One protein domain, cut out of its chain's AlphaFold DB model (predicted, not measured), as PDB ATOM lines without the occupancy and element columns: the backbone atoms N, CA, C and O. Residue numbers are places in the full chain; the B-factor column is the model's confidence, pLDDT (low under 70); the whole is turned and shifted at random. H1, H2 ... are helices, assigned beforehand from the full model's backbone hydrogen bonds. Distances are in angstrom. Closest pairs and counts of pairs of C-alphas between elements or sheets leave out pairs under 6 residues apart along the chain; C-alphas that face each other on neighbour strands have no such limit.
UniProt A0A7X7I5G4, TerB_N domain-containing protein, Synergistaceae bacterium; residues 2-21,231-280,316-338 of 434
ATOM      1  N   GLU A   2     -44.036   4.238  -3.176       41.09
ATOM      2  CA  GLU A   2     -42.578   4.286  -2.956       41.09
ATOM      3  C   GLU A   2     -41.881   2.928  -3.203       41.09
ATOM      4  O   GLU A   2     -40.784   2.726  -2.709       41.09
ATOM      5  N   PHE A   3     -42.459   1.971  -3.956       37.41
ATOM      6  CA  PHE A   3     -41.981   0.576  -3.823       37.41
ATOM      7  C   PHE A   3     -41.409  -0.178  -5.032       37.41
ATOM      8  O   PHE A   3     -40.646  -1.106  -4.785       37.41
ATOM      9  N   ILE A   4     -41.669   0.173  -6.300       35.16
ATOM     10  CA  ILE A   4     -41.308  -0.757  -7.404       35.16
ATOM     11  C   ILE A   4     -40.205  -0.233  -8.333       35.16
ATOM     12  O   ILE A   4     -39.244  -0.957  -8.590       35.16
ATOM     13  N   VAL A   5     -40.217   1.056  -8.672       43.19
ATOM     14  CA  VAL A   5     -39.168   1.703  -9.493       43.19
ATOM     15  C   VAL A   5     -37.784   1.708  -8.792       43.19
ATOM     16  O   VAL A   5     -36.728   1.798  -9.418       43.19
ATOM     17  N   PHE A   6     -37.754   1.546  -7.466       50.94
ATOM     18  CA  PHE A   6     -36.617   1.925  -6.619       50.94
ATOM     19  C   PHE A   6     -35.500   0.882  -6.472       50.94
ATOM     20  O   PHE A   6     -34.329   1.247  -6.353       50.94
ATOM     21  N   LEU A   7     -35.812  -0.416  -6.536       42.41
ATOM     22  CA  LEU A   7     -34.798  -1.474  -6.391       42.41
ATOM     23  C   LEU A   7     -33.958  -1.672  -7.664       42.41
ATOM     24  O   LEU A   7     -32.786  -2.051  -7.587       42.41
ATOM     25  N   VAL A   8     -34.530  -1.383  -8.835       48.75
ATOM     26  CA  VAL A   8     -33.856  -1.551 -10.131       48.75
ATOM     27  C   VAL A   8     -32.852  -0.418 -10.378       48.75
ATOM     28  O   VAL A   8     -31.734  -0.677 -10.829       48.75
ATOM     29  N   ILE A   9     -33.187   0.817  -9.989       53.31
ATOM     30  CA  ILE A   9     -32.307   1.987 -10.146       53.31
ATOM     31  C   ILE A   9     -31.047   1.857  -9.292       53.31
ATOM     32  O   ILE A   9     -29.950   2.045  -9.813       53.31
ATOM     33  N   ALA A  10     -31.165   1.466  -8.019       48.75
ATOM     34  CA  ALA A  10     -29.999   1.261  -7.158       48.75
ATOM     35  C   ALA A  10     -29.037   0.210  -7.749       48.75
ATOM     36  O   ALA A  10     -27.830   0.438  -7.831       48.75
ATOM     37  N   ALA A  11     -29.561  -0.912  -8.258       48.06
ATOM     38  CA  ALA A  11     -28.753  -1.968  -8.869       48.06
ATOM     39  C   ALA A  11     -28.100  -1.554 -10.207       48.06
ATOM     40  O   ALA A  11     -26.976  -1.975 -10.501       48.06
ATOM     41  N   LEU A  12     -28.773  -0.733 -11.022       55.25
ATOM     42  CA  LEU A  12     -28.242  -0.228 -12.295       55.25
ATOM     43  C   LEU A  12     -27.220   0.894 -12.103       55.25
ATOM     44  O   LEU A  12     -26.179   0.880 -12.763       55.25
ATOM     45  N   LEU A  13     -27.454   1.797 -11.147       54.94
ATOM     46  CA  LEU A  13     -26.460   2.772 -10.707       54.94
ATOM     47  C   LEU A  13     -25.194   2.043 -10.227       54.94
ATOM     48  O   LEU A  13     -24.105   2.342 -10.707       54.94
ATOM     49  N   VAL A  14     -25.325   0.988  -9.412       49.50
ATOM     50  CA  VAL A  14     -24.198   0.132  -8.975       49.50
ATOM     51  C   VAL A  14     -23.478  -0.576 -10.140       49.50
ATOM     52  O   VAL A  14     -22.262  -0.772 -10.082       49.50
ATOM     53  N   ARG A  15     -24.171  -0.948 -11.229       51.66
ATOM     54  CA  ARG A  15     -23.536  -1.543 -12.428       51.66
ATOM     55  C   ARG A  15     -22.724  -0.535 -13.248       51.66
ATOM     56  O   ARG A  15     -21.660  -0.899 -13.742       51.66
ATOM     57  N   PHE A  16     -23.189   0.708 -13.362       51.84
ATOM     58  CA  PHE A  16     -22.494   1.807 -14.050       51.84
ATOM     59  C   PHE A  16     -21.148   2.161 -13.387       51.84
ATOM     60  O   PHE A  16     -20.155   2.487 -14.036       51.84
ATOM     61  N   ILE A  17     -21.115   2.017 -12.070       51.62
ATOM     62  CA  ILE A  17     -20.043   2.428 -11.171       51.62
ATOM     63  C   ILE A  17     -18.762   1.569 -11.293       51.62
ATOM     64  O   ILE A  17     -17.653   2.106 -11.309       51.62
ATOM     65  N   LYS A  18     -18.874   0.247 -11.495       44.00
ATOM     66  CA  LYS A  18     -17.713  -0.680 -11.559       44.00
ATOM     67  C   LYS A  18     -16.786  -0.492 -12.776       44.00
ATOM     68  O   LYS A  18     -15.765  -1.168 -12.875       44.00
ATOM     69  N   SER A  19     -17.121   0.411 -13.698       43.97
ATOM     70  CA  SER A  19     -16.366   0.704 -14.925       43.97
ATOM     71  C   SER A  19     -15.346   1.852 -14.780       43.97
ATOM     72  O   SER A  19     -14.710   2.224 -15.769       43.97
ATOM     73  N   TYR A  20     -15.187   2.455 -13.594       47.44
ATOM     74  CA  TYR A  20     -14.367   3.660 -13.415       47.44
ATOM     75  C   TYR A  20     -12.944   3.361 -12.905       47.44
ATOM     76  O   TYR A  20     -12.738   3.033 -11.742       47.44
ATOM     77  N   PHE A  21     -11.943   3.549 -13.773       42.72
ATOM     78  CA  PHE A  21     -10.555   3.824 -13.381       42.72
ATOM     79  C   PHE A  21     -10.133   5.166 -13.986       42.72
ATOM     80  O   PHE A  21      -9.890   5.274 -15.186       42.72
ATOM     81  N   GLN A 231     -21.777   7.783 -22.760       91.62
ATOM     82  CA  GLN A 231     -22.625   6.606 -22.608       91.62
ATOM     83  C   GLN A 231     -24.095   6.972 -22.838       91.62
ATOM     84  O   GLN A 231     -24.530   8.051 -22.423       91.62
ATOM     85  N   PRO A 232     -24.875   6.089 -23.489       93.44
ATOM     86  CA  PRO A 232     -26.311   6.283 -23.614       93.44
ATOM     87  C   PRO A 232     -26.966   6.216 -22.231       93.44
ATOM     88  O   PRO A 232     -26.581   5.398 -21.396       93.44
ATOM     89  N   ILE A 233     -27.953   7.079 -21.992       93.69
ATOM     90  CA  ILE A 233     -28.765   7.058 -20.770       93.69
ATOM     91  C   ILE A 233     -29.710   5.848 -20.850       93.69
ATOM     92  O   ILE A 233     -30.506   5.812 -21.782       93.69
ATOM     93  N   PRO A 234     -29.664   4.875 -19.924       94.56
ATOM     94  CA  PRO A 234     -30.549   3.710 -19.946       94.56
ATOM     95  C   PRO A 234     -32.012   4.073 -19.673       94.56
ATOM     96  O   PRO A 234     -32.298   5.102 -19.056       94.56
ATOM     97  N   GLY A 235     -32.939   3.201 -20.078       93.75
ATOM     98  CA  GLY A 235     -34.382   3.439 -19.951       93.75
ATOM     99  C   GLY A 235     -34.846   3.679 -18.516       93.75
ATOM    100  O   GLY A 235     -35.645   4.575 -18.275       93.75
ATOM    101  N   GLU A 236     -34.290   2.957 -17.549       90.75
ATOM    102  CA  GLU A 236     -34.628   3.085 -16.129       90.75
ATOM    103  C   GLU A 236     -34.131   4.416 -15.544       90.75
ATOM    104  O   GLU A 236     -34.822   5.060 -14.757       90.75
ATOM    105  N   VAL A 237     -32.951   4.875 -15.978       92.06
ATOM    106  CA  VAL A 237     -32.418   6.194 -15.600       92.06
ATOM    107  C   VAL A 237     -33.246   7.302 -16.246       92.06
ATOM    108  O   VAL A 237     -33.531   8.305 -15.598       92.06
ATOM    109  N   ALA A 238     -33.663   7.121 -17.500       93.38
ATOM    110  CA  ALA A 238     -34.535   8.059 -18.196       93.38
ATOM    111  C   ALA A 238     -35.931   8.142 -17.554       93.38
ATOM    112  O   ALA A 238     -36.474   9.236 -17.439       93.38
ATOM    113  N   LEU A 239     -36.484   7.018 -17.091       91.94
ATOM    114  CA  LEU A 239     -37.755   6.978 -16.369       91.94
ATOM    115  C   LEU A 239     -37.667   7.728 -15.033       91.94
ATOM    116  O   LEU A 239     -38.518   8.562 -14.737       91.94
ATOM    117  N   GLN A 240     -36.606   7.497 -14.253       89.81
ATOM    118  CA  GLN A 240     -36.373   8.255 -13.019       89.81
ATOM    119  C   GLN A 240     -36.196   9.746 -13.309       89.81
ATOM    120  O   GLN A 240     -36.749  10.585 -12.602       89.81
ATOM    121  N   TRP A 241     -35.443  10.078 -14.360       90.94
ATOM    122  CA  TRP A 241     -35.241  11.462 -14.768       90.94
ATOM    123  C   TRP A 241     -36.565  12.149 -15.097       90.94
ATOM    124  O   TRP A 241     -36.789  13.262 -14.636       90.94
ATOM    125  N   LEU A 242     -37.448  11.470 -15.833       90.31
ATOM    126  CA  LEU A 242     -38.785  11.954 -16.152       90.31
ATOM    127  C   LEU A 242     -39.586  12.256 -14.877       90.31
ATOM    128  O   LEU A 242     -40.081  13.366 -14.724       90.31
ATOM    129  N   PHE A 243     -39.667  11.312 -13.934       86.75
ATOM    130  CA  PHE A 243     -40.456  11.490 -12.708       86.75
ATOM    131  C   PHE A 243     -39.913  12.560 -11.757       86.75
ATOM    132  O   PHE A 243     -40.687  13.187 -11.032       86.75
ATOM    133  N   LEU A 244     -38.596  12.765 -11.746       87.44
ATOM    134  CA  LEU A 244     -37.959  13.808 -10.947       87.44
ATOM    135  C   LEU A 244     -37.973  15.179 -11.631       87.44
ATOM    136  O   LEU A 244     -37.740  16.180 -10.959       87.44
ATOM    137  N   HIS A 245     -38.207  15.253 -12.944       86.62
ATOM    138  CA  HIS A 245     -38.132  16.517 -13.666       86.62
ATOM    139  C   HIS A 245     -39.186  17.504 -13.127       86.62
ATOM    140  O   HIS A 245     -40.365  17.153 -13.062       86.62
ATOM    141  N   PRO A 246     -38.805  18.746 -12.768       81.94
ATOM    142  CA  PRO A 246     -39.697  19.677 -12.070       81.94
ATOM    143  C   PRO A 246     -40.937  20.060 -12.883       81.94
ATOM    144  O   PRO A 246     -41.979  20.343 -12.301       81.94
ATOM    145  N   ASP A 247     -40.833  20.037 -14.213       84.12
ATOM    146  CA  ASP A 247     -41.942  20.367 -15.116       84.12
ATOM    147  C   ASP A 247     -42.785  19.147 -15.523       84.12
ATOM    148  O   ASP A 247     -43.794  19.304 -16.212       84.12
ATOM    149  N   HIS A 248     -42.382  17.929 -15.143       84.19
ATOM    150  CA  HIS A 248     -43.122  16.732 -15.521       84.19
ATOM    151  C   HIS A 248     -44.344  16.540 -14.617       84.19
ATOM    152  O   HIS A 248     -44.247  16.434 -13.390       84.19
ATOM    153  N   ILE A 249     -45.513  16.456 -15.249       84.25
ATOM    154  CA  ILE A 249     -46.791  16.215 -14.587       84.25
ATOM    155  C   ILE A 249     -47.147  14.736 -14.783       84.25
ATOM    156  O   ILE A 249     -47.479  14.345 -15.906       84.25
ATOM    157  N   PRO A 250     -47.104  13.902 -13.728       80.88
ATOM    158  CA  PRO A 250     -47.489  12.504 -13.858       80.88
ATOM    159  C   PRO A 250     -48.998  12.405 -14.101       80.88
ATOM    160  O   PRO A 250     -49.798  12.961 -13.347       80.88
ATOM    161  N   GLY A 251     -49.403  11.667 -15.134       83.12
ATOM    162  CA  GLY A 251     -50.820  11.424 -15.404       83.12
ATOM    163  C   GLY A 251     -51.452  10.533 -14.332       83.12
ATOM    164  O   GLY A 251     -50.837   9.554 -13.902       83.12
ATOM    165  N   THR A 252     -52.695  10.809 -13.932       85.25
ATOM    166  CA  THR A 252     -53.414  10.050 -12.888       85.25
ATOM    167  C   THR A 252     -53.425   8.540 -13.157       85.25
ATOM    168  O   THR A 252     -53.259   7.750 -12.232       85.25
ATOM    169  N   LEU A 253     -53.528   8.115 -14.422       85.62
ATOM    170  CA  LEU A 253     -53.509   6.696 -14.789       85.62
ATOM    171  C   LEU A 253     -52.144   6.032 -14.522       85.62
ATOM    172  O   LEU A 253     -52.099   4.967 -13.914       85.62
ATOM    173  N   SER A 254     -51.025   6.698 -14.844       87.06
ATOM    174  CA  SER A 254     -49.680   6.206 -14.469       87.06
ATOM    175  C   SER A 254     -49.476   6.118 -12.959       87.06
ATOM    176  O   SER A 254     -48.702   5.293 -12.487       87.06
ATOM    177  N   ARG A 255     -50.185   6.947 -12.187       87.44
ATOM    178  CA  ARG A 255     -50.176   6.890 -10.722       87.44
ATOM    179  C   ARG A 255     -50.999   5.707 -10.206       87.44
ATOM    180  O   ARG A 255     -50.614   5.096  -9.220       87.44
ATOM    181  N   ARG A 256     -52.119   5.369 -10.849       85.94
ATOM    182  CA  ARG A 256     -52.944   4.205 -10.473       85.94
ATOM    183  C   ARG A 256     -52.256   2.888 -10.810       85.94
ATOM    184  O   ARG A 256     -52.271   1.972  -9.994       85.94
ATOM    185  N   GLU A 257     -51.622   2.819 -11.975       88.12
ATOM    186  CA  GLU A 257     -50.988   1.607 -12.495       88.12
ATOM    187  C   GLU A 257     -49.508   1.848 -12.842       88.12
ATOM    188  O   GLU A 257     -49.110   1.771 -14.011       88.12
ATOM    189  N   PRO A 258     -48.661   2.135 -11.835       87.44
ATOM    190  CA  PRO A 258     -47.262   2.485 -12.061       87.44
ATOM    191  C   PRO A 258     -46.467   1.346 -12.705       87.44
ATOM    192  O   PRO A 258     -45.621   1.607 -13.552       87.44
ATOM    193  N   GLU A 259     -46.769   0.090 -12.366       87.75
ATOM    194  CA  GLU A 259     -46.105  -1.087 -12.947       87.75
ATOM    195  C   GLU A 259     -46.400  -1.237 -14.447       87.75
ATOM    196  O   GLU A 259     -45.497  -1.507 -15.242       87.75
ATOM    197  N   LYS A 260     -47.662  -1.024 -14.852       89.06
ATOM    198  CA  LYS A 260     -48.085  -1.062 -16.261       89.06
ATOM    199  C   LYS A 260     -47.425   0.074 -17.038       89.06
ATOM    200  O   LYS A 260     -46.878  -0.164 -18.115       89.06
ATOM    201  N   PHE A 261     -47.414   1.284 -16.471       92.25
ATOM    202  CA  PHE A 261     -46.732   2.431 -17.068       92.25
ATOM    203  C   PHE A 261     -45.228   2.182 -17.227       92.25
ATOM    204  O   PHE A 261     -44.696   2.380 -18.315       92.25
ATOM    205  N   GLU A 262     -44.549   1.700 -16.183       92.00
ATOM    206  CA  GLU A 262     -43.123   1.361 -16.218       92.00
ATOM    207  C   GLU A 262     -42.825   0.329 -17.311       92.00
ATOM    208  O   GLU A 262     -41.926   0.531 -18.128       92.00
ATOM    209  N   HIS A 263     -43.612  -0.748 -17.377       92.50
ATOM    210  CA  HIS A 263     -43.439  -1.786 -18.386       92.50
ATOM    211  C   HIS A 263     -43.554  -1.232 -19.812       92.50
ATOM    212  O   HIS A 263     -42.675  -1.469 -20.648       92.50
ATOM    213  N   LEU A 264     -44.613  -0.463 -20.085       94.56
ATOM    214  CA  LEU A 264     -44.843   0.160 -21.389       94.56
ATOM    215  C   LEU A 264     -43.753   1.178 -21.729       94.56
ATOM    216  O   LEU A 264     -43.268   1.200 -22.863       94.56
ATOM    217  N   PHE A 265     -43.336   1.984 -20.753       95.00
ATOM    218  CA  PHE A 265     -42.290   2.979 -20.938       95.00
ATOM    219  C   PHE A 265     -40.964   2.317 -21.292       95.00
ATOM    220  O   PHE A 265     -40.360   2.684 -22.292       95.00
ATOM    221  N   LEU A 266     -40.517   1.312 -20.533       95.56
ATOM    222  CA  LEU A 266     -39.243   0.634 -20.793       95.56
ATOM    223  C   LEU A 266     -39.256  -0.126 -22.127       95.56
ATOM    224  O   LEU A 266     -38.258  -0.106 -22.857       95.56
ATOM    225  N   ALA A 267     -40.383  -0.751 -22.483       94.94
ATOM    226  CA  ALA A 267     -40.550  -1.403 -23.778       94.94
ATOM    227  C   ALA A 267     -40.464  -0.394 -24.936       94.94
ATOM    228  O   ALA A 267     -39.637  -0.560 -25.837       94.94
ATOM    229  N   GLY A 268     -41.247   0.689 -24.876       96.50
ATOM    230  CA  GLY A 268     -41.247   1.738 -25.899       96.50
ATOM    231  C   GLY A 268     -39.927   2.512 -25.959       96.50
ATOM    232  O   GLY A 268     -39.465   2.885 -27.038       96.50
ATOM    233  N   TYR A 269     -39.257   2.692 -24.819       97.06
ATOM    234  CA  TYR A 269     -37.934   3.301 -24.740       97.06
ATOM    235  C   TYR A 269     -36.904   2.470 -25.502       97.06
ATOM    236  O   TYR A 269     -36.172   2.998 -26.339       97.06
ATOM    237  N   LYS A 270     -36.875   1.157 -25.252       96.56
ATOM    238  CA  LYS A 270     -35.973   0.229 -25.937       96.56
ATOM    239  C   LYS A 270     -36.245   0.168 -27.437       96.56
ATOM    240  O   LYS A 270     -35.302   0.116 -28.220       96.56
ATOM    241  N   GLU A 271     -37.509   0.191 -27.850       97.06
ATOM    242  CA  GLU A 271     -37.882   0.207 -29.267       97.06
ATOM    243  C   GLU A 271     -37.404   1.487 -29.972       97.06
ATOM    244  O   GLU A 271     -36.802   1.418 -31.044       97.06
ATOM    245  N   LYS A 272     -37.626   2.657 -29.361       97.12
ATOM    246  CA  LYS A 272     -37.313   3.958 -29.973       97.12
ATOM    247  C   LYS A 272     -35.850   4.367 -29.877       97.12
ATOM    248  O   LYS A 272     -35.340   5.040 -30.773       97.12
ATOM    249  N   PHE A 273     -35.195   4.035 -28.769       96.00
ATOM    250  CA  PHE A 273     -33.871   4.551 -28.417       96.00
ATOM    251  C   PHE A 273     -32.816   3.449 -28.257       96.00
ATOM    252  O   PHE A 273     -31.645   3.761 -28.049       96.00
ATOM    253  N   GLY A 274     -33.186   2.173 -28.402       95.12
ATOM    254  CA  GLY A 274     -32.253   1.053 -28.320       95.12
ATOM    255  C   GLY A 274     -31.603   0.950 -26.942       95.12
ATOM    256  O   GLY A 274     -32.285   0.750 -25.939       95.12
ATOM    257  N   GLU A 275     -30.275   1.078 -26.901       90.25
ATOM    258  CA  GLU A 275     -29.491   1.075 -25.655       90.25
ATOM    259  C   GLU A 275     -29.633   2.376 -24.846       90.25
ATOM    260  O   GLU A 275     -29.300   2.390 -23.664       90.25
ATOM    261  N   GLY A 276     -30.143   3.454 -25.459       94.44
ATOM    262  CA  GLY A 276     -30.518   4.681 -24.764       94.44
ATOM    263  C   GLY A 276     -30.236   5.979 -25.510       94.44
ATOM    264  O   GLY A 276     -29.690   6.008 -26.615       94.44
ATOM    265  N   ILE A 277     -30.626   7.095 -24.896       93.19
ATOM    266  CA  ILE A 277     -30.432   8.431 -25.470       93.19
ATOM    267  C   ILE A 277     -28.987   8.873 -25.247       93.19
ATOM    268  O   ILE A 277     -28.544   9.055 -24.113       93.19
ATOM    269  N   LEU A 278     -28.266   9.108 -26.343       92.00
ATOM    270  CA  LEU A 278     -26.948   9.729 -26.311       92.00
ATOM    271  C   LEU A 278     -27.085  11.258 -26.310       92.00
ATOM    272  O   LEU A 278     -27.680  11.840 -27.221       92.00
ATOM    273  N   ILE A 279     -26.502  11.911 -25.307       90.88
ATOM    274  CA  ILE A 279     -26.376  13.371 -25.239       90.88
ATOM    275  C   ILE A 279     -24.898  13.720 -25.401       90.88
ATOM    276  O   ILE A 279     -24.043  13.180 -24.704       90.88
ATOM    277  N   HIS A 280     -24.587  14.621 -26.331       88.31
ATOM    278  CA  HIS A 280     -23.210  15.044 -26.562       88.31
ATOM    279  C   HIS A 280     -22.729  16.024 -25.493       88.31
ATOM    280  O   HIS A 280     -23.440  16.957 -25.113       88.31
ATOM    281  N   THR A 316     -34.422  19.181 -25.710       84.75
ATOM    282  CA  THR A 316     -34.820  18.101 -26.628       84.75
ATOM    283  C   THR A 316     -34.902  16.718 -25.971       84.75
ATOM    284  O   THR A 316     -35.861  16.011 -26.276       84.75
ATOM    285  N   PRO A 317     -33.948  16.283 -25.122       85.38
ATOM    286  CA  PRO A 317     -34.002  14.948 -24.531       85.38
ATOM    287  C   PRO A 317     -35.232  14.745 -23.645       85.38
ATOM    288  O   PRO A 317     -35.928  13.757 -23.843       85.38
ATOM    289  N   ILE A 318     -35.559  15.699 -22.764       86.94
ATOM    290  CA  ILE A 318     -36.733  15.578 -21.886       86.94
ATOM    291  C   ILE A 318     -38.040  15.535 -22.690       86.94
ATOM    292  O   ILE A 318     -38.842  14.634 -22.494       86.94
ATOM    293  N   LYS A 319     -38.175  16.368 -23.735       89.69
ATOM    294  CA  LYS A 319     -39.338  16.334 -24.641       89.69
ATOM    295  C   LYS A 319     -39.543  14.978 -25.317       89.69
ATOM    296  O   LYS A 319     -40.672  14.600 -25.600       89.69
ATOM    297  N   LYS A 320     -38.465  14.243 -25.618       92.50
ATOM    298  CA  LYS A 320     -38.578  12.880 -26.166       92.50
ATOM    299  C   LYS A 320     -39.138  11.900 -25.135       92.50
ATOM    300  O   LYS A 320     -39.856  10.985 -25.528       92.50
ATOM    301  N   LEU A 321     -38.791  12.079 -23.860       93.00
ATOM    302  CA  LEU A 321     -39.305  11.264 -22.761       93.00
ATOM    303  C   LEU A 321     -40.774  11.586 -22.480       93.00
ATOM    304  O   LEU A 321     -41.559  10.654 -22.368       93.00
ATOM    305  N   ASP A 322     -41.155  12.866 -22.473       91.56
ATOM    306  CA  ASP A 322     -42.556  13.280 -22.319       91.56
ATOM    307  C   ASP A 322     -43.436  12.719 -23.444       91.56
ATOM    308  O   ASP A 322     -44.472  12.119 -23.176       91.56
ATOM    309  N   LEU A 323     -42.994  12.811 -24.705       94.12
ATOM    310  CA  LEU A 323     -43.728  12.229 -25.837       94.12
ATOM    311  C   LEU A 323     -43.899  10.710 -25.704       94.12
ATOM    312  O   LEU A 323     -44.953  10.175 -26.037       94.12
ATOM    313  N   LEU A 324     -42.870  10.004 -25.225       95.69
ATOM    314  CA  LEU A 324     -42.983   8.573 -24.950       95.69
ATOM    315  C   LEU A 324     -43.968   8.307 -23.802       95.69
ATOM    316  O   LEU A 324     -44.802   7.419 -23.927       95.69
ATOM    317  N   ALA A 325     -43.910   9.088 -22.724       93.88
ATOM    318  CA  ALA A 325     -44.831   8.965 -21.601       93.88
ATOM    319  C   ALA A 325     -46.290   9.176 -22.033       93.88
ATOM    320  O   ALA A 325     -47.149   8.374 -21.680       93.88
ATOM    321  N   GLU A 326     -46.569  10.190 -22.854       93.19
ATOM    322  CA  GLU A 326     -47.900  10.432 -23.422       93.19
ATOM    323  C   GLU A 326     -48.408   9.253 -24.262       93.19
ATOM    324  O   GLU A 326     -49.589   8.911 -24.208       93.19
ATOM    325  N   GLU A 327     -47.539   8.624 -25.056       94.25
ATOM    326  CA  GLU A 327     -47.897   7.427 -25.822       94.25
ATOM    327  C   GLU A 327     -48.198   6.230 -24.915       94.25
ATOM    328  O   GLU A 327     -49.161   5.508 -25.171       94.25
ATOM    329  N   CYS A 328     -47.430   6.047 -23.836       93.56
ATOM    330  CA  CYS A 328     -47.698   5.009 -22.843       93.56
ATOM    331  C   CYS A 328     -49.050   5.227 -22.156       93.56
ATOM    332  O   CYS A 328     -49.824   4.280 -22.048       93.56
ATOM    333  N   ILE A 329     -49.372   6.465 -21.759       91.38
ATOM    334  CA  ILE A 329     -50.684   6.801 -21.180       91.38
ATOM    335  C   ILE A 329     -51.816   6.470 -22.159       91.38
ATOM    336  O   ILE A 329     -52.757   5.778 -21.784       91.38
ATOM    337  N   LYS A 330     -51.705   6.884 -23.428       91.88
ATOM    338  CA  LYS A 330     -52.717   6.573 -24.456       91.88
ATOM    339  C   LYS A 330     -52.892   5.068 -24.657       91.88
ATOM    340  O   LYS A 330     -54.011   4.600 -24.836       91.88
ATOM    341  N   ALA A 331     -51.798   4.307 -24.625       90.62
ATOM    342  CA  ALA A 331     -51.854   2.854 -24.734       90.62
ATOM    343  C   ALA A 331     -52.593   2.223 -23.542       90.62
ATOM    344  O   ALA A 331     -53.419   1.334 -23.747       90.62
ATOM    345  N   MET A 332     -52.352   2.717 -22.321       89.62
ATOM    346  CA  MET A 332     -53.080   2.281 -21.124       89.62
ATOM    347  C   MET A 332     -54.585   2.562 -21.254       89.62
ATOM    348  O   MET A 332     -55.383   1.652 -21.062       89.62
ATOM    349  N   GLU A 333     -54.971   3.765 -21.693       86.88
ATOM    350  CA  GLU A 333     -56.382   4.141 -21.901       86.88
ATOM    351  C   GLU A 333     -57.104   3.237 -22.915       86.88
ATOM    352  O   GLU A 333     -58.283   2.929 -22.746       86.88
ATOM    353  N   THR A 334     -56.416   2.804 -23.978       80.06
ATOM    354  CA  THR A 334     -57.012   1.926 -25.002       80.06
ATOM    355  C   THR A 334     -57.164   0.469 -24.568       80.06
ATOM    356  O   THR A 334     -58.028  -0.228 -25.101       80.06
ATOM    357  N   ASP A 335     -56.338   0.009 -23.627       65.06
ATOM    358  CA  ASP A 335     -56.399  -1.344 -23.062       65.06
ATOM    359  C   ASP A 335     -57.534  -1.449 -22.015       65.06
ATOM    360  O   ASP A 335     -58.226  -2.463 -21.923       65.06
ATOM    361  N   ASP A 336     -57.833  -0.348 -21.313       55.34
ATOM    362  CA  ASP A 336     -58.798  -0.284 -20.203       55.34
ATOM    363  C   ASP A 336     -60.258   0.005 -20.614       55.34
ATOM    364  O   ASP A 336     -61.003   0.691 -19.916       55.34
ATOM    365  N   THR A 337     -60.764  -0.637 -21.675       42.84
ATOM    366  CA  THR A 337     -62.234  -0.764 -21.869       42.84
ATOM    367  C   THR A 337     -62.909  -1.702 -20.842       42.84
ATOM    368  O   THR A 337     -64.037  -2.152 -21.048       42.84
ATOM    369  N   LEU A 338     -62.254  -1.984 -19.711       40.12
ATOM    370  CA  LEU A 338     -62.710  -2.874 -18.647       40.12
ATOM    371  C   LEU A 338     -62.865  -2.118 -17.320       40.12
ATOM    372  O   LEU A 338     -61.905  -1.661 -16.717       40.12
TER     373      LEU A 338
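AT A GLANCE: This is residues 2 to 21, 231 to 280 and 316 to 338 of the 434 residues of the protein "TerB_N domain-containing protein" of Synergistaceae bacterium (UniProt A0A7X7I5G4). The longest helix, H5, crosses H4 and H2, and these three, each touching the other two, make a small crossed core. Short H3 sits at one end of it beside H5, while H1 packs on H2 with residues 5 to 9 alone and its later part reaches outward. The printed part has 93 residues with five named helices, H1 to H5 in chain order, and no named strand: all helix. It is compact, with a radius of gyration of the C-alphas of 13.8 A, and elongated, spanning 52 by 29 by 26 A.

HOW THE PARTS SIT: H5, residues 316 to 335, touches H4, residues 258 to 273, through its residues 324 to 332 alone; the closest C-alphas, of Leu 264 and Cys 328, are 5.8 A apart, at a steep tilt of 54 degrees, opposite ways. H2, residues 235 to 244, touches H5 about perpendicular, at 85 degrees, with the closest C-alphas, of Leu 242 and Leu 321, 6.7 A apart. H2 touches H4 at a steep tilt of 57 degrees, closest at the C-alphas of Gly 235 and Leu 266, 5.7 A. H3, residues 252 to 256, and H5 only just touch, with 3 pairs of C-alphas within 8 A, closest at Ser 254 and Ile 329, 6.8 A. H1, residues 5 to 17, touches H2 at C-alphas 9 and 236, 6.5 A, and is apart from H3 and H5. Every O i to N i+4 pair is within hydrogen-bond range in H2, H3, H4 and H5; in H1 7 of 9 are.

IN THESE COORDINATES: H1 begins at C-alpha 5 (-39.168, 1.703, -9.493) and is 19.2 A long. H4 is 21.2 A long. H5 is 29.3 A long and ends at C-alpha 335 (-56.399, -1.344, -23.062).

THE WHOLE: Residues 22 to 230 and 281 to 315 are not printed; the C-alpha gaps are 15.4 A and 12.0 A. The link H3 to H4 is tight, H2 to H3 short. Residues 2 to 21 and 335 to 338 have pLDDT under 70.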